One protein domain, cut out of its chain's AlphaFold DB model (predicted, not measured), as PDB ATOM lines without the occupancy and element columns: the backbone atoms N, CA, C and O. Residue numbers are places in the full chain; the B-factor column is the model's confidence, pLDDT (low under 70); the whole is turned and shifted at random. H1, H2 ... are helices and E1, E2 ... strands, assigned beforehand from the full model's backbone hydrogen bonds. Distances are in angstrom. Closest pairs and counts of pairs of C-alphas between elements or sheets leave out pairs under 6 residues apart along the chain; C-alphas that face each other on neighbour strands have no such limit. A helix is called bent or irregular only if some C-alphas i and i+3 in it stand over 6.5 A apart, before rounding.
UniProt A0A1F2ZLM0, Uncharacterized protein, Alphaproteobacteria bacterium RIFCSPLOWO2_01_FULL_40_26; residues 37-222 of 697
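What this domain is: This is residues 37 to 222 of the 697 residues of an uncharacterized protein of Alphaproteobacteria bacterium RIFCSPLOWO2_01_FULL_40_26 (UniProt A0A1F2ZLM0). A small sheet of two parallel strands, E1 and E3, has H2 on one side and H7 on the other; H6 runs beside H7, H9 packs on E3 with its residues 215 to 222 and crosses it, and H8 packs on the first residues of H9. At the end far from H8 and H9, helices H1, H3, H4 and H5 make a loose group, with H1 alongside part of H6 and H5 meeting H6 end to end, while residues 63 to 75 form a long loop reaching 26 A from the mean of the C-alphas. The printed part has 186 residues, with nine named helices and three named strands in the order H1 E1 H2 H3 H4 H5 E2 H6 E3 H7 H8 H9, and its class is mostly helix. It is compact, with a radius of gyration of the C-alphas of 16.6 A, and spans 46 by 42 by 40 A.

How they stand to each other: Start at the sheet: E1, residues 58 to 62, and E3, residues 158 to 162, are parallel neighbours at 25 degrees. Look there for N 61 and O 160, 2.9 A apart, and N 160 and O 59, 2.8 A apart, both within hydrogen-bond range. Short parallel pairings join residues 91 to 92 to residues 58 to 59 of E1, and residues 190 to 191 to residues 158 to 159 of E3. H2, residues 76 to 86, touches no helix; its closest C-alpha to E1 is that of Ser 76, 5.6 A from Tyr 62. H7, residues 171 to 182, comes closest to E1 at the C-alphas of Leu 172 and Leu 61, 6.7 A apart. H7 is only just irregular: C-alphas 174 and 177 are 6.8 A apart. For H9, residues 208 to 222, find the C-alphas of Ser 219 and Thr 161 of E3, 5.7 A apart. H8, residues 196 to 206, touches residues 208 to 211 of H9, closest at the C-alphas of Leu 199 and Val 211, 6.0 A, at a steep tilt of 46 degrees, opposite ways. H6, residues 141 to 153, touches H7, closest at the C-alphas of Glu 148 and Glu 176, 5.6 A, at a tilt of 38 degrees, only just steep. With its residues 142 to 146, H6 also touches H1, residues 39 to 48, closest at the C-alphas of Leu 142 and Arg 43, 6.3 A, at a shallow tilt of 18 degrees, the same way. H1 touches H3, residues 98 to 104, at the C-alphas of Ala 46 and Ala 99, 6.4 A, and H4, residues 106 to 115, at those of Pro 39 and Ala 115, 5.9 A. H5, residues 120 to 128, touches H6 only at their ends, where the C-alphas of Asn 128 and Gly 141 are 4.6 A apart. E2, residues 137 to 139, pairs with no named strand, and is near H5. Every O i to N i+4 pair is within hydrogen-bond range in H1, H2, H3, H4, H5, H6, H8 and H9; in H7 it is 6 of 8.

Where its parts are: Find C-alpha 39 at (-38.583, 37.570, 6.028), where H1 begins and runs 14.3 A. E1 begins at C-alpha 58, (-24.418, 55.687, 29.308), and runs 13.2 A; E3 runs 13.7 A. H2 measures 15.6 A, H6 18.4 A and H7 15.4 A. H9, the longest helix, runs 21.0 A to C-alpha 222 at (-10.369, 50.029, 30.764).

The domain as a whole: The two C-alphas farthest apart, those of Val 114 and Asn 205, are 47.3 A apart. The printed part has no cut. The links E1 to H2, H2 to H3 and H7 to H8 are long. The model's mean pLDDT over the printed part is 83.7, and 20 residues are under 70, among them residues 67 to 73 and 133 to 138.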
ATOM      1  N   LEU A  37     -44.332  32.827   5.574       59.59
ATOM      2  CA  LEU A  37     -43.879  34.035   6.271       59.59
ATOM      3  C   LEU A  37     -42.815  34.749   5.424       59.59
ATOM      4  O   LEU A  37     -41.807  34.133   5.085       59.59
ATOM      5  N   ASP A  38     -43.024  36.028   5.096       73.19
ATOM      6  CA  ASP A  38     -42.015  36.849   4.409       73.19
ATOM      7  C   ASP A  38     -40.954  37.326   5.423       73.19
ATOM      8  O   ASP A  38     -41.291  37.980   6.419       73.19
ATOM      9  N   PRO A  39     -39.658  37.042   5.195       77.38
ATOM     10  CA  PRO A  39     -38.583  37.570   6.028       77.38
ATOM     11  C   PRO A  39     -38.584  39.096   6.213       77.38
ATOM     12  O   PRO A  39     -38.216  39.584   7.283       77.38
ATOM     13  N   ASN A  40     -38.996  39.872   5.206       78.75
ATOM     14  CA  ASN A  40     -39.014  41.340   5.285       78.75
ATOM     15  C   ASN A  40     -40.039  41.852   6.292       78.75
ATOM     16  O   ASN A  40     -39.808  42.850   6.982       78.75
ATOM     17  N   ASP A  41     -41.154  41.149   6.410       75.06
ATOM     18  CA  ASP A  41     -42.187  41.505   7.359       75.06
ATOM     19  C   ASP A  41     -41.774  41.155   8.794       75.06
ATOM     20  O   ASP A  41     -41.978  41.951   9.711       75.06
ATOM     21  N   LEU A  42     -41.085  40.021   8.988       77.88
ATOM     22  CA  LEU A  42     -40.462  39.686  10.274       77.88
ATOM     23  C   LEU A  42     -39.411  40.725  10.685       77.88
ATOM     24  O   LEU A  42     -39.340  41.093  11.859       77.88
ATOM     25  N   ARG A  43     -38.624  41.240   9.729       87.19
ATOM     26  CA  ARG A  43     -37.683  42.345   9.975       87.19
ATOM     27  C   ARG A  43     -38.427  43.608  10.397       87.19
ATOM     28  O   ARG A  43     -38.055  44.219  11.390       87.19
ATOM     29  N   THR A  44     -39.490  43.972   9.682       84.38
ATOM     30  CA  THR A  44     -40.309  45.157   9.987       84.38
ATOM     31  C   THR A  44     -40.917  45.074  11.387       84.38
ATOM     32  O   THR A  44     -40.836  46.037  12.149       84.38
ATOM     33  N   LEU A  45     -41.453  43.909  11.761       79.44
ATOM     34  CA  LEU A  45     -42.024  43.660  13.086       79.44
ATOM     35  C   LEU A  45     -40.975  43.700  14.206       79.44
ATOM     36  O   LEU A  45     -41.237  44.228  15.286       79.44
ATOM     37  N   ALA A  46     -39.778  43.162  13.971       84.50
ATOM     38  CA  ALA A  46     -38.682  43.269  14.930       84.50
ATOM     39  C   ALA A  46     -38.235  44.732  15.100       84.50
ATOM     40  O   ALA A  46     -38.066  45.208  16.220       84.50
ATOM     41  N   LEU A  47     -38.129  45.481  13.998       89.19
ATOM     42  CA  LEU A  47     -37.762  46.898  14.014       89.19
ATOM     43  C   LEU A  47     -38.851  47.808  14.589       89.19
ATOM     44  O   LEU A  47     -38.530  48.924  14.998       89.19
ATOM     45  N   SER A  48     -40.111  47.377  14.674       86.94
ATOM     46  CA  SER A  48     -41.160  48.152  15.349       86.94
ATOM     47  C   SER A  48     -41.074  48.071  16.876       86.94
ATOM     48  O   SER A  48     -41.644  48.922  17.554       86.94
ATOM     49  N   GLN A  49     -40.359  47.086  17.430       88.94
ATOM     50  CA  GLN A  49     -40.210  46.928  18.878       88.94
ATOM     51  C   GLN A  49     -39.388  48.064  19.493       88.94
ATOM     52  O   GLN A  49     -38.478  48.610  18.861       88.94
ATOM     53  N   SER A  50     -39.700  48.431  20.737       91.50
ATOM     54  CA  SER A  50     -38.995  49.512  21.428       91.50
ATOM     55  C   SER A  50     -37.550  49.132  21.764       91.50
ATOM     56  O   SER A  50     -37.279  48.022  22.224       91.50
ATOM     57  N   VAL A  51     -36.641  50.087  21.566       93.88
ATOM     58  CA  VAL A  51     -35.250  50.039  22.052       93.88
ATOM     59  C   VAL A  51     -35.008  51.028  23.196       93.88
ATOM     60  O   VAL A  51     -33.864  51.233  23.588       93.88
ATOM     61  N   ASP A  52     -36.070  51.662  23.696       92.19
ATOM     62  CA  ASP A  52     -36.007  52.605  24.811       92.19
ATOM     63  C   ASP A  52     -35.563  51.894  26.096       92.19
ATOM     64  O   ASP A  52     -36.046  50.803  26.414       92.19
ATOM     65  N   VAL A  53     -34.646  52.530  26.818       88.62
ATOM     66  CA  VAL A  53     -34.064  52.048  28.080       88.62
ATOM     67  C   VAL A  53     -34.377  52.957  29.270       88.62
ATOM     68  O   VAL A  53     -33.753  52.841  30.320       88.62
ATOM     69  N   GLY A  54     -35.353  53.859  29.144       80.50
ATOM     70  CA  GLY A  54     -35.968  54.510  30.302       80.50
ATOM     71  C   GLY A  54     -35.091  55.543  31.014       80.50
ATOM     72  O   GLY A  54     -35.283  55.781  32.203       80.50
ATOM     73  N   GLY A  55     -34.157  56.182  30.299       79.44
ATOM     74  CA  GLY A  55     -33.436  57.370  30.783       79.44
ATOM     75  C   GLY A  55     -31.931  57.214  31.021       79.44
ATOM     76  O   GLY A  55     -31.281  58.223  31.298       79.44
ATOM     77  N   ALA A  56     -31.366  56.012  30.860       88.56
ATOM     78  CA  ALA A  56     -29.920  55.792  30.925       88.56
ATOM     79  C   ALA A  56     -29.153  56.731  29.971       88.56
ATOM     80  O   ALA A  56     -29.526  56.905  28.807       88.56
ATOM     81  N   LYS A  57     -28.070  57.340  30.470       91.12
ATOM     82  CA  LYS A  57     -27.209  58.264  29.705       91.12
ATOM     83  C   LYS A  57     -25.938  57.616  29.175       91.12
ATOM     84  O   LYS A  57     -25.335  58.146  28.243       91.12
ATOM     85  N   THR A  58     -25.600  56.445  29.700       92.12
ATOM     86  CA  THR A  58     -24.418  55.687  29.308       92.12
ATOM     87  C   THR A  58     -24.831  54.376  28.660       92.12
ATOM     88  O   THR A  58     -25.605  53.615  29.239       92.12
ATOM     89  N   ALA A  59     -24.293  54.094  27.475       93.69
ATOM     90  CA  ALA A  59     -24.448  52.802  26.813       93.69
ATOM     91  C   ALA A  59     -23.153  51.990  26.891       93.69
ATOM     92  O   ALA A  59     -22.065  52.544  26.718       93.69
ATOM     93  N   ILE A  60     -23.267  50.677  27.090       93.75
ATOM     94  CA  ILE A  60     -22.175  49.736  26.827       93.75
ATOM     95  C   ILE A  60     -22.434  49.030  25.501       93.75
ATOM     96  O   ILE A  60     -23.452  48.361  25.321       93.75
ATOM     97  N   LEU A  61     -21.464  49.144  24.601       95.25
ATOM     98  CA  LEU A  61     -21.366  48.340  23.390       95.25
ATOM     99  C   LEU A  61     -20.336  47.235  23.604       95.25
ATOM    100  O   LEU A  61     -19.320  47.435  24.264       95.25
ATOM    101  N   TYR A  62     -20.573  46.050  23.063       93.38
ATOM    102  CA  TYR A  62     -19.668  44.922  23.265       93.38
ATOM    103  C   TYR A  62     -19.585  44.045  22.028       93.38
ATOM    104  O   TYR A  62     -20.550  43.873  21.286       93.38
ATOM    105  N   ALA A  63     -18.410  43.465  21.814       90.25
ATOM    106  CA  ALA A  63     -18.182  42.500  20.752       90.25
ATOM    107  C   ALA A  63     -16.995  41.596  21.097       90.25
ATOM    108  O   ALA A  63     -16.100  41.978  21.852       90.25
ATOM    109  N   GLY A  64     -16.988  40.401  20.510       85.06
ATOM    110  CA  GLY A  64     -15.894  39.443  20.646       85.06
ATOM    111  C   GLY A  64     -15.970  38.546  21.882       85.06
ATOM    112  O   GLY A  64     -16.926  38.565  22.666       85.06
ATOM    113  N   THR A  65     -14.939  37.719  22.003       81.25
ATOM    114  CA  THR A  65     -14.688  36.812  23.120       81.25
ATOM    115  C   THR A  65     -13.388  37.205  23.782       81.25
ATOM    116  O   THR A  65     -12.383  37.474  23.127       81.25
ATOM    117  N   ILE A  66     -13.408  37.244  25.099       70.25
ATOM    118  CA  ILE A  66     -12.262  37.587  25.910       70.25
ATOM    119  C   ILE A  66     -11.660  36.266  26.357       70.25
ATOM    120  O   ILE A  66     -12.347  35.438  26.958       70.25
ATOM    121  N   ASN A  67     -10.405  36.037  25.969       61.84
ATOM    122  CA  ASN A  67      -9.683  34.797  26.235       61.84
ATOM    123  C   ASN A  67     -10.212  33.559  25.471       61.84
ATOM    124  O   ASN A  67     -10.526  32.513  26.044       61.84
ATOM    125  N   SER A  68     -10.305  33.662  24.140       51.53
ATOM    126  CA  SER A  68     -10.659  32.527  23.280       51.53
ATOM    127  C   SER A  68      -9.602  31.414  23.335       51.53
ATOM    128  O   SER A  68      -8.429  31.668  23.063       51.53
ATOM    129  N   GLY A  69     -10.022  30.173  23.604       45.69
ATOM    130  CA  GLY A  69      -9.143  28.992  23.574       45.69
ATOM    131  C   GLY A  69      -8.653  28.496  24.939       45.69
ATOM    132  O   GLY A  69      -7.880  27.541  24.976       45.69
ATOM    133  N   LEU A  70      -9.119  29.097  26.038       50.94
ATOM    134  CA  LEU A  70      -8.958  28.590  27.407       50.94
ATOM    135  C   LEU A  70     -10.263  27.925  27.918       50.94
ATOM    136  O   LEU A  70     -11.322  28.165  27.328       50.94
ATOM    137  N   PRO A  71     -10.200  27.065  28.964       41.34
ATOM    138  CA  PRO A  71     -11.345  26.263  29.421       41.34
ATOM    139  C   PRO A  71     -12.588  27.092  29.781       41.34
ATOM    140  O   PRO A  71     -13.704  26.654  29.513       41.34
ATOM    141  N   ASP A  72     -12.382  28.310  30.291       58.62
ATOM    142  CA  ASP A  72     -13.428  29.253  30.691       58.62
ATOM    143  C   ASP A  72     -13.426  30.473  29.754       58.62
ATOM    144  O   ASP A  72     -12.889  31.535  30.071       58.62
ATOM    145  N   THR A  73     -13.977  30.316  28.545       64.38
ATOM    146  CA  THR A  73     -14.121  31.443  27.604       64.38
ATOM    147  C   THR A  73     -15.108  32.468  28.164       64.38
ATOM    148  O   THR A  73     -16.254  32.127  28.452       64.38
ATOM    149  N   VAL A  74     -14.690  33.731  28.261       72.88
ATOM    150  CA  VAL A  74     -15.534  34.828  28.753       72.88
ATOM    151  C   VAL A  74     -16.051  35.626  27.563       72.88
ATOM    152  O   VAL A  74     -15.274  36.067  26.719       72.88
ATOM    153  N   TYR A  75     -17.360  35.844  27.452       82.88
ATOM    154  CA  TYR A  75     -17.901  36.670  26.371       82.88
ATOM    155  C   TYR A  75     -17.981  38.134  26.805       82.88
ATOM    156  O   TYR A  75     -18.417  38.438  27.914       82.88
ATOM    157  N   SER A  76     -17.657  39.064  25.902       87.44
ATOM    158  CA  SER A  76     -17.799  40.504  26.169       87.44
ATOM    159  C   SER A  76     -19.226  40.878  26.600       87.44
ATOM    160  O   SER A  76     -19.426  41.748  27.445       87.44
ATOM    161  N   GLY A  77     -20.230  40.172  26.070       86.94
ATOM    162  CA  GLY A  77     -21.628  40.351  26.464       86.94
ATOM    163  C   GLY A  77     -21.940  39.928  27.900       86.94
ATOM    164  O   GLY A  77     -22.799  40.540  28.526       86.94
ATOM    165  N   ASP A  78     -21.240  38.935  28.458       84.19
ATOM    166  CA  ASP A  78     -21.437  38.535  29.860       84.19
ATOM    167  C   ASP A  78     -20.969  39.634  30.809       84.19
ATOM    168  O   ASP A  78     -21.645  39.948  31.787       84.19
ATOM    169  N   ILE A  79     -19.851  40.279  30.488       84.00
ATOM    170  CA  ILE A  79     -19.335  41.410  31.264       84.00
ATOM    171  C   ILE A  79     -20.280  42.600  31.138       84.00
ATOM    172  O   ILE A  79     -20.671  43.176  32.148       84.00
ATOM    173  N   ALA A  80     -20.709  42.928  29.917       89.44
ATOM    174  CA  ALA A  80     -21.654  44.013  29.684       89.44
ATOM    175  C   ALA A  80     -22.974  43.809  30.451       89.44
ATOM    176  O   ALA A  80     -23.471  44.753  31.065       89.44
ATOM    177  N   ARG A  81     -23.509  42.579  30.484       86.88
ATOM    178  CA  ARG A  81     -24.690  42.219  31.289       86.88
ATOM    179  C   ARG A  81     -24.454  42.383  32.780       86.88
ATOM    180  O   ARG A  81     -25.301  42.963  33.452       86.88
ATOM    181  N   ASN A  82     -23.320  41.912  33.292       84.06
ATOM    182  CA  ASN A  82     -22.985  42.074  34.706       84.06
ATOM    183  C   ASN A  82     -22.914  43.554  35.101       84.06
ATOM    184  O   ASN A  82     -23.547  43.943  36.079       84.06
ATOM    185  N   ILE A  83     -22.246  44.384  34.293       85.50
ATOM    186  CA  ILE A  83     -22.153  45.831  34.526       85.50
ATOM    187  C   ILE A  83     -23.532  46.502  34.460       85.50
ATOM    188  O   ILE A  83     -23.888  47.300  35.325       85.50
ATOM    189  N   ALA A  84     -24.337  46.190  33.443       85.94
ATOM    190  CA  ALA A  84     -25.667  46.781  33.310       85.94
ATOM    191  C   ALA A  84     -26.561  46.423  34.508       85.94
ATOM    192  O   ALA A  84     -27.224  47.300  35.063       85.94
ATOM    193  N   ASN A  85     -26.526  45.163  34.950       82.88
ATOM    194  CA  ASN A  85     -27.304  44.684  36.092       82.88
ATOM    195  C   ASN A  85     -26.860  45.322  37.416       82.88
ATOM    196  O   ASN A  85     -27.706  45.612  38.262       82.88
ATOM    197  N   SER A  86     -25.561  45.570  37.598       75.31
ATOM    198  CA  SER A  86     -25.029  46.187  38.817       75.31
ATOM    199  C   SER A  86     -25.219  47.709  38.863       75.31
ATOM    200  O   SER A  86     -25.266  48.282  39.949       75.31
ATOM    201  N   SER A  87     -25.414  48.359  37.710       77.56
ATOM    202  CA  SER A  87     -25.569  49.819  37.577       77.56
ATOM    203  C   SER A  87     -26.945  50.387  37.960       77.56
ATOM    204  O   SER A  87     -27.207  51.568  37.748       77.56
ATOM    205  N   ARG A  88     -27.880  49.549  38.430       79.00
ATOM    206  CA  ARG A  88     -29.258  49.943  38.804       79.00
ATOM    207  C   ARG A  88     -30.008  50.775  37.744       79.00
ATOM    208  O   ARG A  88     -30.869  51.587  38.070       79.00
ATOM    209  N   GLY A  89     -29.721  50.539  36.461       81.25
ATOM    210  CA  GLY A  89     -30.396  51.191  35.334       81.25
ATOM    211  C   GLY A  89     -29.745  52.487  34.841       81.25
ATOM    212  O   GLY A  89     -30.264  53.094  33.905       81.25
ATOM    213  N   THR A  90     -28.605  52.906  35.403       85.25
ATOM    214  CA  THR A  90     -27.853  54.061  34.876       85.25
ATOM    215  C   THR A  90     -27.054  53.724  33.614       85.25
ATOM    216  O   THR A  90     -26.746  54.615  32.818       85.25
ATOM    217  N   VAL A  91     -26.729  52.441  33.415       89.94
ATOM    218  CA  VAL A  91     -26.039  51.924  32.227       89.94
ATOM    219  C   VAL A  91     -26.973  51.026  31.426       89.94
ATOM    220  O   VAL A  91     -27.600  50.111  31.958       89.94
ATOM    221  N   ALA A  92     -27.030  51.268  30.120       92.25
ATOM    222  CA  ALA A  92     -27.845  50.504  29.193       92.25
ATOM    223  C   ALA A  92     -27.015  49.605  28.279       92.25
ATOM    224  O   ALA A  92     -25.956  49.984  27.780       92.25
ATOM    225  N   ILE A  93     -27.575  48.436  27.987       94.50
ATOM    226  CA  ILE A  93     -27.129  47.523  26.936       94.50
ATOM    227  C   ILE A  93     -28.332  47.139  26.082       94.50
ATOM    228  O   ILE A  93     -29.470  47.146  26.562       94.50
ATOM    229  N   ILE A  94     -28.083  46.757  24.830       93.00
ATOM    230  CA  ILE A  94     -29.156  46.372  23.909       93.00
ATOM    231  C   ILE A  94     -29.953  45.154  24.407       93.00
ATOM    232  O   ILE A  94     -31.158  45.077  24.160       93.00
ATOM    233  N   ASP A  95     -29.316  44.245  25.152       89.00
ATOM    234  CA  ASP A  95     -29.924  43.011  25.672       89.00
ATOM    235  C   ASP A  95     -31.176  43.249  26.523       89.00
ATOM    236  O   ASP A  95     -32.096  42.434  26.498       89.00
ATOM    237  N   ASN A  96     -31.253  44.387  27.215       78.12
ATOM    238  CA  ASN A  96     -32.361  44.703  28.118       78.12
ATOM    239  C   ASN A  96     -33.512  45.454  27.422       78.12
ATOM    240  O   ASN A  96     -34.442  45.919  28.081       78.12
ATOM    241  N   THR A  97     -33.473  45.583  26.092       89.06
ATOM    242  CA  THR A  97     -34.537  46.238  25.319       89.06
ATOM    243  C   THR A  97     -35.673  45.280  24.975       89.06
ATOM    244  O   THR A  97     -35.464  44.086  24.748       89.06
ATOM    245  N   ALA A  98     -36.891  45.814  24.835       86.00
ATOM    246  CA  ALA A  98     -38.037  45.030  24.369       86.00
ATOM    247  C   ALA A  98     -37.774  44.391  22.992       86.00
ATOM    248  O   ALA A  98     -38.201  43.266  22.741       86.00
ATOM    249  N   ALA A  99     -37.029  45.078  22.121       86.56
ATOM    250  CA  ALA A  99     -36.615  44.543  20.832       86.56
ATOM    251  C   ALA A  99     -35.685  43.327  20.952       86.56
ATOM    252  O   ALA A  99     -35.910  42.341  20.252       86.56
ATOM    253  N   SER A 100     -34.692  43.360  21.848       87.12
ATOM    254  CA  SER A 100     -33.791  42.218  22.067       87.12
ATOM    255  C   SER A 100     -34.528  41.020  22.671       87.12
ATOM    256  O   SER A 100     -34.431  39.902  22.161       87.12
ATOM    257  N   VAL A 101     -35.386  41.263  23.671       83.25
ATOM    258  CA  VAL A 101     -36.262  40.229  24.256       83.25
ATOM    259  C   VAL A 101     -37.169  39.605  23.189       83.25
ATOM    260  O   VAL A 101     -37.345  38.386  23.152       83.25
ATOM    261  N   PHE A 102     -37.716  40.423  22.286       80.19
ATOM    262  CA  PHE A 102     -38.564  39.955  21.194       80.19
ATOM    263  C   PHE A 102     -37.805  39.048  20.217       80.19
ATOM    264  O   PHE A 102     -38.256  37.930  19.957       80.19
ATOM    265  N   VAL A 103     -36.648  39.479  19.701       82.69
ATOM    266  CA  VAL A 103     -35.878  38.671  18.733       82.69
ATOM    267  C   VAL A 103     -35.212  37.447  19.368       82.69
ATOM    268  O   VAL A 103     -34.939  36.467  18.676       82.69
ATOM    269  N   GLY A 104     -34.988  37.463  20.685       78.56
ATOM    270  CA  GLY A 104     -34.509  36.314  21.456       78.56
ATOM    271  C   GLY A 104     -35.583  35.261  21.762       78.56
ATOM    272  O   GLY A 104     -35.249  34.148  22.173       78.56
ATOM    273  N   SER A 105     -36.865  35.579  21.556       76.00
ATOM    274  CA  SER A 105     -37.986  34.707  21.917       76.00
ATOM    275  C   SER A 105     -38.037  33.411  21.090       76.00
ATOM    276  O   SER A 105     -37.672  33.369  19.910       76.00
ATOM    277  N   ASN A 106     -38.531  32.326  21.696       66.19
ATOM    278  CA  ASN A 106     -38.728  31.049  20.995       66.19
ATOM    279  C   ASN A 106     -39.714  31.197  19.828       66.19
ATOM    280  O   ASN A 106     -39.608  30.506  18.816       66.19
ATOM    281  N   GLU A 107     -40.654  32.122  19.968       65.31
ATOM    282  CA  GLU A 107     -41.684  32.466  19.002       65.31
ATOM    283  C   GLU A 107     -41.084  33.108  17.752       65.31
ATOM    284  O   GLU A 107     -41.345  32.646  16.640       65.31
ATOM    285  N   PHE A 108     -40.223  34.115  17.917       75.31
ATOM    286  CA  PHE A 108     -39.528  34.743  16.795       75.31
ATOM    287  C   PHE A 108     -38.582  33.759  16.093       75.31
ATOM    288  O   PHE A 108     -38.563  33.677  14.863       75.31
ATOM    289  N   ARG A 109     -37.863  32.930  16.861       74.50
ATOM    290  CA  ARG A 109     -37.010  31.857  16.317       74.50
ATOM    291  C   ARG A 109     -37.816  30.837  15.506       74.50
ATOM    292  O   ARG A 109     -37.374  30.418  14.438       74.50
ATOM    293  N   GLY A 110     -39.003  30.459  15.982       65.81
ATOM    294  CA  GLY A 110     -39.930  29.588  15.258       65.81
ATOM    295  C   GLY A 110     -40.418  30.212  13.948       65.81
ATOM    296  O   GLY A 110     -40.380  29.556  12.909       65.81
ATOM    297  N   ALA A 111     -40.803  31.491  13.981       68.44
ATOM    298  CA  ALA A 111     -41.250  32.234  12.803       68.44
ATOM    299  C   ALA A 111     -40.152  32.347  11.730       68.44
ATOM    300  O   ALA A 111     -40.417  32.122  10.551       68.44
ATOM    301  N   ILE A 112     -38.907  32.612  12.135       78.75
ATOM    302  CA  ILE A 112     -37.751  32.641  11.230       78.75
ATOM    303  C   ILE A 112     -37.503  31.274  10.585       78.75
ATOM    304  O   ILE A 112     -37.314  31.196   9.372       78.75
ATOM    305  N   ASN A 113     -37.533  30.188  11.360       73.88
ATOM    306  CA  ASN A 113     -37.321  28.844  10.814       73.88
ATOM    307  C   ASN A 113     -38.365  28.486   9.750       73.88
ATOM    308  O   ASN A 113     -38.027  27.873   8.739       73.88
ATOM    309  N   VAL A 114     -39.617  28.903   9.950       69.50
ATOM    310  CA  VAL A 114     -40.687  28.734   8.959       69.50
ATOM    311  C   VAL A 114     -40.448  29.623   7.734       69.50
ATOM    312  O   VAL A 114     -40.484  29.116   6.614       69.50
ATOM    313  N   ALA A 115     -40.136  30.910   7.925       73.88
ATOM    314  CA  ALA A 115     -39.917  31.875   6.839       73.88
ATOM    315  C   ALA A 115     -38.776  31.476   5.889       73.88
ATOM    316  O   ALA A 115     -38.858  31.685   4.680       73.88
ATOM    317  N   PHE A 116     -37.721  30.867   6.430       80.00
ATOM    318  CA  PHE A 116     -36.546  30.441   5.669       80.00
ATOM    319  C   PHE A 116     -36.521  28.943   5.359       80.00
ATOM    320  O   PHE A 116     -35.504  28.437   4.890       80.00
ATOM    321  N   ASN A 117     -37.606  28.209   5.627       77.31
ATOM    322  CA  ASN A 117     -37.672  26.758   5.431       77.31
ATOM    323  C   ASN A 117     -36.480  26.006   6.071       77.31
ATOM    324  O   ASN A 117     -35.924  25.071   5.496       77.31
ATOM    325  N   ASN A 118     -36.079  26.431   7.272       74.12
ATOM    326  CA  ASN A 118     -34.926  25.929   8.027       74.12
ATOM    327  C   ASN A 118     -33.558  26.077   7.319       74.12
ATOM    328  O   ASN A 118     -32.605  25.388   7.689       74.12
ATOM    329  N   ASP A 119     -33.419  26.973   6.333       85.75
ATOM    330  CA  ASP A 119     -32.119  27.303   5.739       85.75
ATOM    331  C   ASP A 119     -31.262  28.106   6.728       85.75
ATOM    332  O   ASP A 119     -31.364  29.329   6.852       85.75
ATOM    333  N   ALA A 120     -30.381  27.404   7.436       84.00
ATOM    334  CA  ALA A 120     -29.492  27.998   8.427       84.00
ATOM    335  C   ALA A 120     -28.554  29.077   7.849       84.00
ATOM    336  O   ALA A 120     -28.160  29.994   8.573       84.00
ATOM    337  N   GLY A 121     -28.182  28.987   6.566       87.25
ATOM    338  CA  GLY A 121     -27.326  29.971   5.906       87.25
ATOM    339  C   GLY A 121     -28.066  31.285   5.675       87.25
ATOM    340  O   GLY A 121     -27.578  32.339   6.087       87.25
ATOM    341  N   ALA A 122     -29.264  31.200   5.097       86.25
ATOM    342  CA  ALA A 122     -30.120  32.356   4.842       86.25
ATOM    343  C   ALA A 122     -30.597  33.025   6.143       86.25
ATOM    344  O   ALA A 122     -30.594  34.250   6.244       86.25
ATOM    345  N   ILE A 123     -30.916  32.236   7.177       84.44
ATOM    346  CA  ILE A 123     -31.253  32.752   8.515       84.44
ATOM    347  C   ILE A 123     -30.076  33.530   9.108       84.44
ATOM    348  O   ILE A 123     -30.255  34.625   9.641       84.44
ATOM    349  N   ARG A 124     -28.857  32.986   9.009       87.00
ATOM    350  CA  ARG A 124     -27.656  33.663   9.507       87.00
ATOM    351  C   ARG A 124     -27.400  34.969   8.764       87.00
ATOM    352  O   ARG A 124     -27.092  35.960   9.413       87.00
ATOM    353  N   GLU A 125     -27.545  34.986   7.443       88.50
ATOM    354  CA  GLU A 125     -27.425  36.208   6.637       88.50
ATOM    355  C   GLU A 125     -28.510  37.239   6.984       88.50
ATOM    356  O   GLU A 125     -28.222  38.429   7.097       88.50
ATOM    357  N   PHE A 126     -29.745  36.805   7.223       89.00
ATOM    358  CA  PHE A 126     -30.828  37.689   7.641       89.00
ATOM    359  C   PHE A 126     -30.563  38.341   9.002       89.00
ATOM    360  O   PHE A 126     -30.752  39.547   9.162       89.00
ATOM    361  N   LEU A 127     -30.108  37.559   9.982       87.81
ATOM    362  CA  LEU A 127     -29.857  38.036  11.343       87.81
ATOM    363  C   LEU A 127     -28.571  38.861  11.437       87.81
ATOM    364  O   LEU A 127     -28.589  39.988  11.930       87.81
ATOM    365  N   ASN A 128     -27.471  38.308  10.927       83.56
ATOM    366  CA  ASN A 128     -26.125  38.839  11.120       83.56
ATOM    367  C   ASN A 128     -25.613  39.629   9.919       83.56
ATOM    368  O   ASN A 128     -24.555  40.235  10.037       83.56
ATOM    369  N   GLY A 129     -26.293  39.617   8.774       85.69
ATOM    370  CA  GLY A 129     -25.800  40.238   7.550       85.69
ATOM    371  C   GLY A 129     -24.707  39.428   6.845       85.69
ATOM    372  O   GLY A 129     -24.483  38.250   7.125       85.69
ATOM    373  N   THR A 130     -24.016  40.083   5.912       80.31
ATOM    374  CA  THR A 130     -22.928  39.499   5.112       80.31
ATOM    375  C   THR A 130     -21.680  40.359   5.165       80.31
ATOM    376  O   THR A 130     -21.759  41.585   5.288       80.31
ATOM    377  N   THR A 131     -20.525  39.710   5.046       71.81
ATOM    378  CA  THR A 131     -19.209  40.341   4.943       71.81
ATOM    379  C   THR A 131     -18.515  39.919   3.649       71.81
ATOM    380  O   THR A 131     -18.730  38.823   3.127       71.81
ATOM    381  N   THR A 132     -17.680  40.799   3.101       70.56
ATOM    382  CA  THR A 132     -16.725  40.440   2.050       70.56
ATOM    383  C   THR A 132     -15.637  39.526   2.617       70.56
ATOM    384  O   THR A 132     -15.422  39.456   3.825       70.56
ATOM    385  N   SER A 133     -14.854  38.890   1.741       63.78
ATOM    386  CA  SER A 133     -13.649  38.143   2.138       63.78
ATOM    387  C   SER A 133     -12.593  38.995   2.858       63.78
ATOM    388  O   SER A 133     -11.705  38.442   3.495       63.78
ATOM    389  N   SER A 134     -12.683  40.326   2.762       59.16
ATOM    390  CA  SER A 134     -11.841  41.288   3.480       59.16
ATOM    391  C   SER A 134     -12.444  41.767   4.808       59.16
ATOM    392  O   SER A 134     -11.899  42.692   5.403       59.16
ATOM    393  N   GLY A 135     -13.576  41.204   5.249       58.88
ATOM    394  CA  GLY A 135     -14.248  41.585   6.498       58.88
ATOM    395  C   GLY A 135     -15.075  42.873   6.409       58.88
ATOM    396  O   GLY A 135     -15.483  43.429   7.419       58.88
ATOM    397  N   THR A 136     -15.353  43.407   5.221       66.19
ATOM    398  CA  THR A 136     -16.215  44.595   5.103       66.19
ATOM    399  C   THR A 136     -17.675  44.166   5.057       66.19
ATOM    400  O   THR A 136     -18.036  43.324   4.238       66.19
ATOM    401  N   ARG A 137     -18.545  44.745   5.890       68.44
ATOM    402  CA  ARG A 137     -19.979  44.409   5.858       68.44
ATOM    403  C   ARG A 137     -20.649  44.886   4.570       68.44
ATOM    404  O   ARG A 137     -20.642  46.073   4.261       68.44
ATOM    405  N   THR A 138     -21.283  43.963   3.851       65.38
ATOM    406  CA  THR A 138     -22.097  44.217   2.649       65.38
ATOM    407  C   THR A 138     -23.589  44.305   2.958       65.38
ATOM    408  O   THR A 138     -24.329  44.975   2.244       65.38
ATOM    409  N   SER A 139     -24.029  43.673   4.045       73.69
ATOM    410  CA  SER A 139     -25.369  43.797   4.626       73.69
ATOM    411  C   SER A 139     -25.246  43.721   6.145       73.69
ATOM    412  O   SER A 139     -24.376  43.021   6.658       73.69
ATOM    413  N   HIS A 140     -26.066  44.474   6.872       69.12
ATOM    414  CA  HIS A 140     -25.933  44.617   8.327       69.12
ATOM    415  C   HIS A 140     -26.876  43.705   9.124       69.12
ATOM    416  O   HIS A 140     -26.733  43.605  10.340       69.12
ATOM    417  N   GLY A 141     -27.770  42.986   8.434       87.00
ATOM    418  CA  GLY A 141     -28.737  42.082   9.054       87.00
ATOM    419  C   GLY A 141     -29.700  42.789  10.011       87.00
ATOM    420  O   GLY A 141     -29.611  43.992  10.250       87.00
ATOM    421  N   LEU A 142     -30.639  42.034  10.573       89.94
ATOM    422  CA  LEU A 142     -31.587  42.552  11.559       89.94
ATOM    423  C   LEU A 142     -30.888  43.053  12.834       89.94
ATOM    424  O   LEU A 142     -31.284  44.080  13.382       89.94
ATOM    425  N   PHE A 143     -29.855  42.353  13.313       90.00
ATOM    426  CA  PHE A 143     -29.178  42.739  14.553       90.00
ATOM    427  C   PHE A 143     -28.423  44.058  14.415       90.00
ATOM    428  O   PHE A 143     -28.485  44.870  15.331       90.00
ATOM    429  N   GLY A 144     -27.783  44.316  13.269       89.44
ATOM    430  CA  GLY A 144     -27.116  45.593  13.021       89.44
ATOM    431  C   GLY A 144     -28.091  46.768  12.948       89.44
ATOM    432  O   GLY A 144     -27.788  47.843  13.460       89.44
ATOM    433  N   ASP A 145     -29.278  46.565  12.373       91.94
ATOM    434  CA  ASP A 145     -30.312  47.604  12.327       91.94
ATOM    435  C   ASP A 145     -30.877  47.919  13.720       91.94
ATOM    436  O   ASP A 145     -31.060  49.083  14.071       91.94
ATOM    437  N   LEU A 146     -31.154  46.890  14.530       92.81
ATOM    438  CA  LEU A 146     -31.636  47.067  15.904       92.81
ATOM    439  C   LEU A 146     -30.602  47.765  16.789       92.81
ATOM    440  O   LEU A 146     -30.957  48.599  17.618       92.81
ATOM    441  N   SER A 147     -29.334  47.442  16.582       92.19
ATOM    442  CA  SER A 147     -28.190  48.029  17.271       92.19
ATOM    443  C   SER A 147     -27.971  49.503  16.901       92.19
ATOM    444  O   SER A 147     -27.859  50.355  17.785       92.19
ATOM    445  N   GLU A 148     -28.068  49.863  15.617       91.50
ATOM    446  CA  GLU A 148     -28.096  51.273  15.204       91.50
ATOM    447  C   GLU A 148     -29.303  52.010  15.792       91.50
ATOM    448  O   GLU A 148     -29.169  53.132  16.291       91.50
ATOM    449  N   LYS A 149     -30.484  51.386  15.760       92.25
ATOM    450  CA  LYS A 149     -31.700  51.953  16.346       92.25
ATOM    451  C   LYS A 149     -31.512  52.223  17.842       92.25
ATOM    452  O   LYS A 149     -31.870  53.300  18.308       92.25
ATOM    453  N   PHE A 150     -30.925  51.279  18.579       93.81
ATOM    454  CA  PHE A 150     -30.623  51.409  20.006       93.81
ATOM    455  C   PHE A 150     -29.743  52.627  20.297       93.81
ATOM    456  O   PHE A 150     -30.079  53.421  21.172       93.81
ATOM    457  N   ILE A 151     -28.675  52.830  19.531       92.62
ATOM    458  CA  ILE A 151     -27.770  53.966  19.731       92.62
ATOM    459  C   ILE A 151     -28.388  55.305  19.314       92.62
ATOM    460  O   ILE A 151     -28.149  56.320  19.961       92.62
ATOM    461  N   THR A 152     -29.173  55.330  18.239       89.94
ATOM    462  CA  THR A 152     -29.675  56.585  17.654       89.94
ATOM    463  C   THR A 152     -30.975  57.092  18.274       89.94
ATOM    464  O   THR A 152     -31.251  58.286  18.183       89.94
ATOM    465  N   GLN A 153     -31.785  56.224  18.888       90.75
ATOM    466  CA  GLN A 153     -33.077  56.611  19.474       90.75
ATOM    467  C   GLN A 153     -33.019  56.893  20.977       90.75
ATOM    468  O   GLN A 153     -33.979  57.432  21.525       90.75
ATOM    469  N   ASN A 154     -31.911  56.560  21.639       91.75
ATOM    470  CA  ASN A 154     -31.727  56.804  23.064       91.75
ATOM    471  C   ASN A 154     -30.833  58.032  23.302       91.75
ATOM    472  O   ASN A 154     -29.896  58.274  22.542       91.75
ATOM    473  N   PRO A 155     -31.082  58.815  24.366       90.75
ATOM    474  CA  PRO A 155     -30.402  60.083  24.605       90.75
ATOM    475  C   PRO A 155     -29.054  59.890  25.319       90.75
ATOM    476  O   PRO A 155     -28.797  60.542  26.340       90.75
ATOM    477  N   PHE A 156     -28.224  58.972  24.816       92.75
ATOM    478  CA  PHE A 156     -26.914  58.672  25.388       92.75
ATOM    479  C   PHE A 156     -25.966  59.859  25.220       92.75
ATOM    480  O   PHE A 156     -25.904  60.476  24.157       92.75
ATOM    481  N   THR A 157     -25.218  60.176  26.269       92.62
ATOM    482  CA  THR A 157     -24.135  61.170  26.252       92.62
ATOM    483  C   THR A 157     -22.767  60.497  26.223       92.62
ATOM    484  O   THR A 157     -21.790  61.083  25.760       92.62
ATOM    485  N   GLU A 158     -22.698  59.240  26.654       91.75
ATOM    486  CA  GLU A 158     -21.463  58.488  26.798       91.75
ATOM    487  C   GLU A 158     -21.628  57.052  26.306       91.75
ATOM    488  O   GLU A 158     -22.626  56.384  26.579       91.75
ATOM    489  N   VAL A 159     -20.617  56.569  25.587       94.06
ATOM    490  CA  VAL A 159     -20.496  55.162  25.204       94.06
ATOM    491  C   VAL A 159     -19.243  54.577  25.847       94.06
ATOM    492  O   VAL A 159     -18.171  55.186  25.836       94.06
ATOM    493  N   ARG A 160     -19.378  53.384  26.415       92.38
ATOM    494  CA  ARG A 160     -18.279  52.511  26.832       92.38
ATOM    495  C   ARG A 160     -18.262  51.279  25.947       92.38
ATOM    496  O   ARG A 160     -19.322  50.828  25.513       92.38
ATOM    497  N   THR A 161     -17.087  50.718  25.701       93.56
ATOM    498  CA  THR A 161     -16.951  49.501  24.911       93.56
ATOM    499  C   THR A 161     -16.240  48.388  25.669       93.56
ATOM    500  O   THR A 161     -15.262  48.600  26.386       93.56
ATOM    501  N   ILE A 162     -16.739  47.170  25.482       90.94
ATOM    502  CA  ILE A 162     -16.136  45.908  25.918       90.94
ATOM    503  C   ILE A 162     -15.746  45.177  24.625       90.94
ATOM    504  O   ILE A 162     -16.478  44.323  24.118       90.94
ATOM    505  N   SER A 163     -14.655  45.625  23.999       89.50
ATOM    506  CA  SER A 163     -14.307  45.267  22.613       89.50
ATOM    507  C   SER A 163     -12.807  45.092  22.365       89.50
ATOM    508  O   SER A 163     -12.367  45.123  21.216       89.50
ATOM    509  N   ALA A 164     -12.006  44.917  23.416       77.75
ATOM    510  CA  ALA A 164     -10.550  44.784  23.318       77.75
ATOM    511  C   ALA A 164     -10.116  43.704  22.303       77.75
ATOM    512  O   ALA A 164      -9.219  43.929  21.492       77.75
ATOM    513  N   THR A 165     -10.822  42.574  22.274       77.00
ATOM    514  CA  THR A 165     -10.573  41.434  21.376       77.00
ATOM    515  C   THR A 165     -11.556  41.365  20.202       77.00
ATOM    516  O   THR A 165     -11.571  40.392  19.456       77.00
ATOM    517  N   ALA A 166     -12.396  42.388  20.012       85.44
ATOM    518  CA  ALA A 166     -13.413  42.373  18.968       85.44
ATOM    519  C   ALA A 166     -12.800  42.408  17.563       85.44
ATOM    520  O   ALA A 166     -11.849  43.158  17.293       85.44
ATOM    521  N   ASP A 167     -13.401  41.643  16.654       82.06
ATOM    522  CA  ASP A 167     -13.046  41.656  15.242       82.06
ATOM    523  C   ASP A 167     -13.429  42.984  14.583       82.06
ATOM    524  O   ASP A 167     -14.455  43.601  14.903       82.06
ATOM    525  N   LEU A 168     -12.610  43.409  13.618       79.31
ATOM    526  CA  LEU A 168     -12.804  44.660  12.879       79.31
ATOM    527  C   LEU A 168     -14.132  44.690  12.108       79.31
ATOM    528  O   LEU A 168     -14.654  45.770  11.842       79.31
ATOM    529  N   ASP A 169     -14.682  43.528  11.752       78.19
ATOM    530  CA  ASP A 169     -15.931  43.366  11.001       78.19
ATOM    531  C   ASP A 169     -17.183  43.225  11.891       78.19
ATOM    532  O   ASP A 169     -18.307  43.044  11.398       78.19
ATOM    533  N   SER A 170     -17.013  43.342  13.210       85.44
ATOM    534  CA  SER A 170     -18.112  43.307  14.174       85.44
ATOM    535  C   SER A 170     -19.157  44.397  13.902       85.44
ATOM    536  O   SER A 170     -18.866  45.459  13.347       85.44
ATOM    537  N   ILE A 171     -20.406  44.129  14.306       87.75
ATOM    538  CA  ILE A 171     -21.504  45.112  14.240       87.75
ATOM    539  C   ILE A 171     -21.107  46.395  14.980       87.75
ATOM    540  O   ILE A 171     -21.358  47.490  14.476       87.75
ATOM    541  N   LEU A 172     -20.404  46.253  16.105       91.25
ATOM    542  CA  LEU A 172     -19.898  47.366  16.896       91.25
ATOM    543  C   LEU A 172     -19.089  48.351  16.059       91.25
ATOM    544  O   LEU A 172     -19.446  49.523  15.965       91.25
ATOM    545  N   PHE A 173     -18.035  47.897  15.383       88.25
ATOM    546  CA  PHE A 173     -17.190  48.821  14.627       88.25
ATOM    547  C   PHE A 173     -17.806  49.254  13.301       88.25
ATOM    548  O   PHE A 173     -17.763  50.432  12.945       88.25
ATOM    549  N   GLN A 174     -18.391  48.312  12.565       83.94
ATOM    550  CA  GLN A 174     -18.865  48.572  11.207       83.94
ATOM    551  C   GLN A 174     -20.183  49.348  11.176       83.94
ATOM    552  O   GLN A 174     -20.455  50.033  10.189       83.94
ATOM    553  N   LYS A 175     -20.995  49.266  12.239       86.62
ATOM    554  CA  LYS A 175     -22.314  49.896  12.303       86.62
ATOM    555  C   LYS A 175     -22.461  50.850  13.474       86.62
ATOM    556  O   LYS A 175     -22.708  52.019  13.221       86.62
ATOM    557  N   GLU A 176     -22.286  50.411  14.718       92.12
ATOM    558  CA  GLU A 176     -22.567  51.267  15.887       92.12
ATOM    559  C   GLU A 176     -21.640  52.482  15.930       92.12
ATOM    560  O   GLU A 176     -22.094  53.622  15.834       92.12
ATOM    561  N   ILE A 177     -20.329  52.244  15.991       92.75
ATOM    562  CA  ILE A 177     -19.309  53.297  16.028       92.75
ATOM    563  C   ILE A 177     -19.369  54.145  14.755       92.75
ATOM    564  O   ILE A 177     -19.346  55.374  14.828       92.75
ATOM    565  N   SER A 178     -19.520  53.508  13.591       88.56
ATOM    566  CA  SER A 178     -19.675  54.214  12.316       88.56
ATOM    567  C   SER A 178     -20.880  55.166  12.331       88.56
ATOM    568  O   SER A 178     -20.731  56.343  11.991       88.56
ATOM    569  N   SER A 179     -22.053  54.720  12.784       89.88
ATOM    570  CA  SER A 179     -23.255  55.557  12.854       89.88
ATOM    571  C   SER A 179     -23.113  56.697  13.861       89.88
ATOM    572  O   SER A 179     -23.538  57.811  13.562       89.88
ATOM    573  N   ILE A 180     -22.452  56.484  15.007       94.06
ATOM    574  CA  ILE A 180     -22.162  57.561  15.975       94.06
ATOM    575  C   ILE A 180     -21.284  58.647  15.336       94.06
ATOM    576  O   ILE A 180     -21.551  59.845  15.480       94.06
ATOM    577  N   LEU A 181     -20.241  58.246  14.607       93.12
ATOM    578  CA  LEU A 181     -19.287  59.177  14.001       93.12
ATOM    579  C   LEU A 181     -19.929  60.033  12.907       93.12
ATOM    580  O   LEU A 181     -19.662  61.234  12.860       93.12
ATOM    581  N   HIS A 182     -20.789  59.438  12.078       90.38
ATOM    582  CA  HIS A 182     -21.440  60.115  10.951       90.38
ATOM    583  C   HIS A 182     -22.729  60.859  11.330       90.38
ATOM    584  O   HIS A 182     -23.193  61.698  10.558       90.38
ATOM    585  N   ASN A 183     -23.310  60.593  12.504       88.81
ATOM    586  CA  ASN A 183     -24.500  61.295  12.972       88.81
ATOM    587  C   ASN A 183     -24.136  62.653  13.594       88.81
ATOM    588  O   ASN A 183     -23.727  62.733  14.756       88.81
ATOM    589  N   SER A 184     -24.313  63.737  12.835       82.69
ATOM    590  CA  SER A 184     -24.068  65.109  13.303       82.69
ATOM    591  C   SER A 184     -24.903  65.501  14.520       82.69
ATOM    592  O   SER A 184     -24.442  66.316  15.315       82.69
ATOM    593  N   ASP A 185     -26.078  64.889  14.679       83.12
ATOM    594  CA  ASP A 185     -27.072  65.231  15.699       83.12
ATOM    595  C   ASP A 185     -26.986  64.308  16.926       83.12
ATOM    596  O   ASP A 185     -27.846  64.340  17.805       83.12
ATOM    597  N   SER A 186     -25.950  63.465  16.987       86.06
ATOM    598  CA  SER A 186     -25.702  62.578  18.120       86.06
ATOM    599  C   SER A 186     -25.528  63.371  19.417       86.06
ATOM    600  O   SER A 186     -24.739  64.315  19.480       86.06
ATOM    601  N   THR A 187     -26.220  62.949  20.476       91.00
ATOM    602  CA  THR A 187     -26.032  63.483  21.833       91.00
ATOM    603  C   THR A 187     -24.783  62.927  22.519       91.00
ATOM    604  O   THR A 187     -24.388  63.434  23.567       91.00
ATOM    605  N   ILE A 188     -24.162  61.899  21.933       94.06
ATOM    606  CA  ILE A 188     -22.961  61.247  22.455       94.06
ATOM    607  C   ILE A 188     -21.774  62.190  22.280       94.06
ATOM    608  O   ILE A 188     -21.478  62.627  21.169       94.06
ATOM    609  N   THR A 189     -21.058  62.468  23.366       92.94
ATOM    610  CA  THR A 189     -19.875  63.337  23.348       92.94
ATOM    611  C   THR A 189     -18.573  62.559  23.456       92.94
ATOM    612  O   THR A 189     -17.538  63.080  23.056       92.94
ATOM    613  N   LYS A 190     -18.604  61.312  23.942       92.38
ATOM    614  CA  LYS A 190     -17.405  60.497  24.177       92.38
ATOM    615  C   LYS A 190     -17.649  58.999  24.001       92.38
ATOM    616  O   LYS A 190     -18.724  58.495  24.330       92.38
ATOM    617  N   ILE A 191     -16.620  58.302  23.518       93.25
ATOM    618  CA  ILE A 191     -16.545  56.838  23.422       93.25
ATOM    619  C   ILE A 191     -15.285  56.402  24.166       93.25
ATOM    620  O   ILE A 191     -14.194  56.851  23.829       93.25
ATOM    621  N   ASP A 192     -15.439  55.582  25.207       90.06
ATOM    622  CA  ASP A 192     -14.348  55.167  26.101       90.06
ATOM    623  C   ASP A 192     -13.516  56.339  26.632       90.06
ATOM    624  O   ASP A 192     -12.296  56.280  26.692       90.06
ATOM    625  N   GLY A 193     -14.173  57.440  26.996       87.12
ATOM    626  CA  GLY A 193     -13.487  58.640  27.485       87.12
ATOM    627  C   GLY A 193     -12.762  59.448  26.399       87.12
ATOM    628  O   GLY A 193     -12.323  60.562  26.678       87.12
ATOM    629  N   ILE A 194     -12.692  58.960  25.156       90.38
ATOM    630  CA  ILE A 194     -12.190  59.727  24.014       90.38
ATOM    631  C   ILE A 194     -13.314  60.616  23.480       90.38
ATOM    632  O   ILE A 194     -14.391  60.141  23.120       90.38
ATOM    633  N   GLU A 195     -13.047  61.918  23.395       91.62
ATOM    634  CA  GLU A 195     -13.967  62.905  22.829       91.62
ATOM    635  C   GLU A 195     -14.359  62.550  21.386       91.62
ATOM    636  O   GLU A 195     -13.509  62.292  20.528       91.62
ATOM    637  N   LEU A 196     -15.653  62.611  21.068       94.12
ATOM    638  CA  LEU A 196     -16.173  62.252  19.747       94.12
ATOM    639  C   LEU A 196     -15.597  63.151  18.643       94.12
ATOM    640  O   LEU A 196     -15.362  62.698  17.523       94.12
ATOM    641  N   SER A 197     -15.320  64.418  18.962       92.62
ATOM    642  CA  SER A 197     -14.643  65.357  18.054       92.62
ATOM    643  C   SER A 197     -13.243  64.880  17.644       92.62
ATOM    644  O   SER A 197     -12.829  65.057  16.497       92.62
ATOM    645  N   GLU A 198     -12.532  64.215  18.551       92.31
ATOM    646  CA  GLU A 198     -11.195  63.678  18.323       92.31
ATOM    647  C   GLU A 198     -11.237  62.411  17.460       92.31
ATOM    648  O   GLU A 198     -10.427  62.244  16.542       92.31
ATOM    649  N   LEU A 199     -12.237  61.554  17.684       93.75
ATOM    650  CA  LEU A 199     -12.482  60.379  16.848       93.75
ATOM    651  C   LEU A 199     -12.923  60.768  15.432       93.75
ATOM    652  O   LEU A 199     -12.454  60.167  14.469       93.75
ATOM    653  N   ARG A 200     -13.742  61.817  15.274       95.12
ATOM    654  CA  ARG A 200     -14.091  62.381  13.955       95.12
ATOM    655  C   ARG A 200     -12.867  62.928  13.227       95.12
ATOM    656  O   ARG A 200     -12.657  62.602  12.065       95.12
ATOM    657  N   SER A 201     -12.010  63.674  13.921       93.69
ATOM    658  CA  SER A 201     -10.736  64.135  13.354       93.69
ATOM    659  C   SER A 201      -9.837  62.964  12.937       93.69
ATOM    660  O   SER A 201      -9.215  62.987  11.875       93.69
ATOM    661  N   THR A 202      -9.790  61.896  13.736       91.00
ATOM    662  CA  THR A 202      -9.054  60.673  13.386       91.00
ATOM    663  C   THR A 202      -9.652  60.002  12.150       91.00
ATOM    664  O   THR A 202      -8.903  59.638  11.245       91.00
ATOM    665  N   LEU A 203     -10.982  59.910  12.057       93.00
ATOM    666  CA  LEU A 203     -11.683  59.365  10.895       93.00
ATOM    667  C   LEU A 203     -11.336  60.138   9.618       93.00
ATOM    668  O   LEU A 203     -10.978  59.524   8.615       93.00
ATOM    669  N   GLU A 204     -11.395  61.469   9.662       94.38
ATOM    670  CA  GLU A 204     -11.104  62.339   8.517       94.38
ATOM    671  C   GLU A 204      -9.644  62.236   8.057       94.38
ATOM    672  O   GLU A 204      -9.368  62.212   6.858       94.38
ATOM    673  N   ASN A 205      -8.704  62.157   9.002       92.69
ATOM    674  CA  ASN A 205      -7.273  62.226   8.704       92.69
ATOM    675  C   ASN A 205      -6.614  60.860   8.463       92.69
ATOM    676  O   ASN A 205      -5.593  60.788   7.777       92.69
ATOM    677  N   LYS A 206      -7.140  59.791   9.068       89.12
ATOM    678  CA  LYS A 206      -6.503  58.463   9.104       89.12
ATOM    679  C   LYS A 206      -7.441  57.317   8.711       89.12
ATOM    680  O   LYS A 206      -6.966  56.254   8.330       89.12
ATOM    681  N   GLY A 207      -8.754  57.543   8.714       89.62
ATOM    682  CA  GLY A 207      -9.759  56.545   8.349       89.62
ATOM    683  C   GLY A 207     -10.280  55.730   9.534       89.62
ATOM    684  O   GLY A 207      -9.832  55.865  10.672       89.62
ATOM    685  N   LEU A 208     -11.270  54.876   9.253       85.50
ATOM    686  CA  LEU A 208     -12.022  54.133  10.271       85.50
ATOM    687  C   LEU A 208     -11.153  53.127  11.041       85.50
ATOM    688  O   LEU A 208     -11.382  52.925  12.226       85.50
ATOM    689  N   THR A 209     -10.138  52.533  10.410       85.62
ATOM    690  CA  THR A 209      -9.246  51.572  11.076       85.62
ATOM    691  C   THR A 209      -8.492  52.198  12.250       85.62
ATOM    692  O   THR A 209      -8.499  51.621  13.328       85.62
ATOM    693  N   ASP A 210      -7.912  53.395  12.093       87.44
ATOM    694  CA  ASP A 210      -7.228  54.074  13.206       87.44
ATOM    695  C   ASP A 210      -8.225  54.501  14.307       87.44
ATOM    696  O   ASP A 210      -7.870  54.531  15.482       87.44
ATOM    697  N   VAL A 211      -9.488  54.785  13.964       89.69
ATOM    698  CA  VAL A 211     -10.539  55.022  14.973       89.69
ATOM    699  C   VAL A 211     -10.831  53.751  15.769       89.69
ATOM    700  O   VAL A 211     -10.922  53.806  16.993       89.69
ATOM    701  N   ILE A 212     -10.954  52.612  15.085       88.06
ATOM    702  CA  ILE A 212     -11.171  51.308  15.719       88.06
ATOM    703  C   ILE A 212      -9.992  50.959  16.627       88.06
ATOM    704  O   ILE A 212     -10.217  50.577  17.771       88.06
ATOM    705  N   ASP A 213      -8.755  51.144  16.163       85.19
ATOM    706  CA  ASP A 213      -7.556  50.909  16.972       85.19
ATOM    707  C   ASP A 213      -7.570  51.763  18.246       85.19
ATOM    708  O   ASP A 213      -7.275  51.247  19.322       85.19
ATOM    709  N   ASN A 214      -7.971  53.036  18.160       89.62
ATOM    710  CA  ASN A 214      -8.075  53.900  19.335       89.62
ATOM    711  C   ASN A 214      -9.122  53.394  20.340       89.62
ATOM    712  O   ASN A 214      -8.849  53.341  21.539       89.62
ATOM    713  N   VAL A 215     -10.306  53.005  19.856       91.25
ATOM    714  CA  VAL A 215     -11.386  52.471  20.702       91.25
ATOM    715  C   VAL A 215     -10.972  51.134  21.325       91.25
ATOM    716  O   VAL A 215     -11.147  50.945  22.523       91.25
ATOM    717  N   LYS A 216     -10.339  50.229  20.566       87.19
ATOM    718  CA  LYS A 216      -9.817  48.954  21.089       87.19
ATOM    719  C   LYS A 216      -8.736  49.161  22.149       87.19
ATOM    720  O   LYS A 216      -8.789  48.491  23.179       87.19
ATOM    721  N   GLN A 217      -7.807  50.091  21.921       83.25
ATOM    722  CA  GLN A 217      -6.763  50.442  22.886       83.25
ATOM    723  C   GLN A 217      -7.365  50.953  24.193       83.25
ATOM    724  O   GLN A 217      -7.021  50.469  25.271       83.25
ATOM    725  N   SER A 218      -8.308  51.890  24.094       86.75
ATOM    726  CA  SER A 218      -8.987  52.452  25.260       86.75
ATOM    727  C   SER A 218      -9.829  51.407  25.992       86.75
ATOM    728  O   SER A 218      -9.749  51.300  27.213       86.75
ATOM    729  N   SER A 219     -10.583  50.587  25.254       87.31
ATOM    730  CA  SER A 219     -11.369  49.477  25.797       87.31
ATOM    731  C   SER A 219     -10.484  48.503  26.573       87.31
ATOM    732  O   SER A 219     -10.756  48.234  27.739       87.31
ATOM    733  N   GLY A 220      -9.383  48.033  25.969       78.56
ATOM    734  CA  GLY A 220      -8.421  47.122  26.599       78.56
ATOM    735  C   GLY A 220      -7.787  47.693  27.866       78.56
ATOM    736  O   GLY A 220      -7.709  47.000  28.878       78.56
ATOM    737  N   ALA A 221      -7.429  48.976  27.867       76.38
ATOM    738  CA  ALA A 221      -6.941  49.636  29.072       76.38
ATOM    739  C   ALA A 221      -8.022  49.698  30.161       76.38
ATOM    740  O   ALA A 221      -7.751  49.396  31.318       76.38
ATOM    741  N   HIS A 222      -9.269  49.999  29.804       80.44
ATOM    742  CA  HIS A 222     -10.369  50.029  30.764       80.44
ATOM    743  C   HIS A 222     -10.687  48.665  31.387       80.44
ATOM    744  O   HIS A 222     -11.115  48.631  32.537       80.44
TER     745      HIS A 222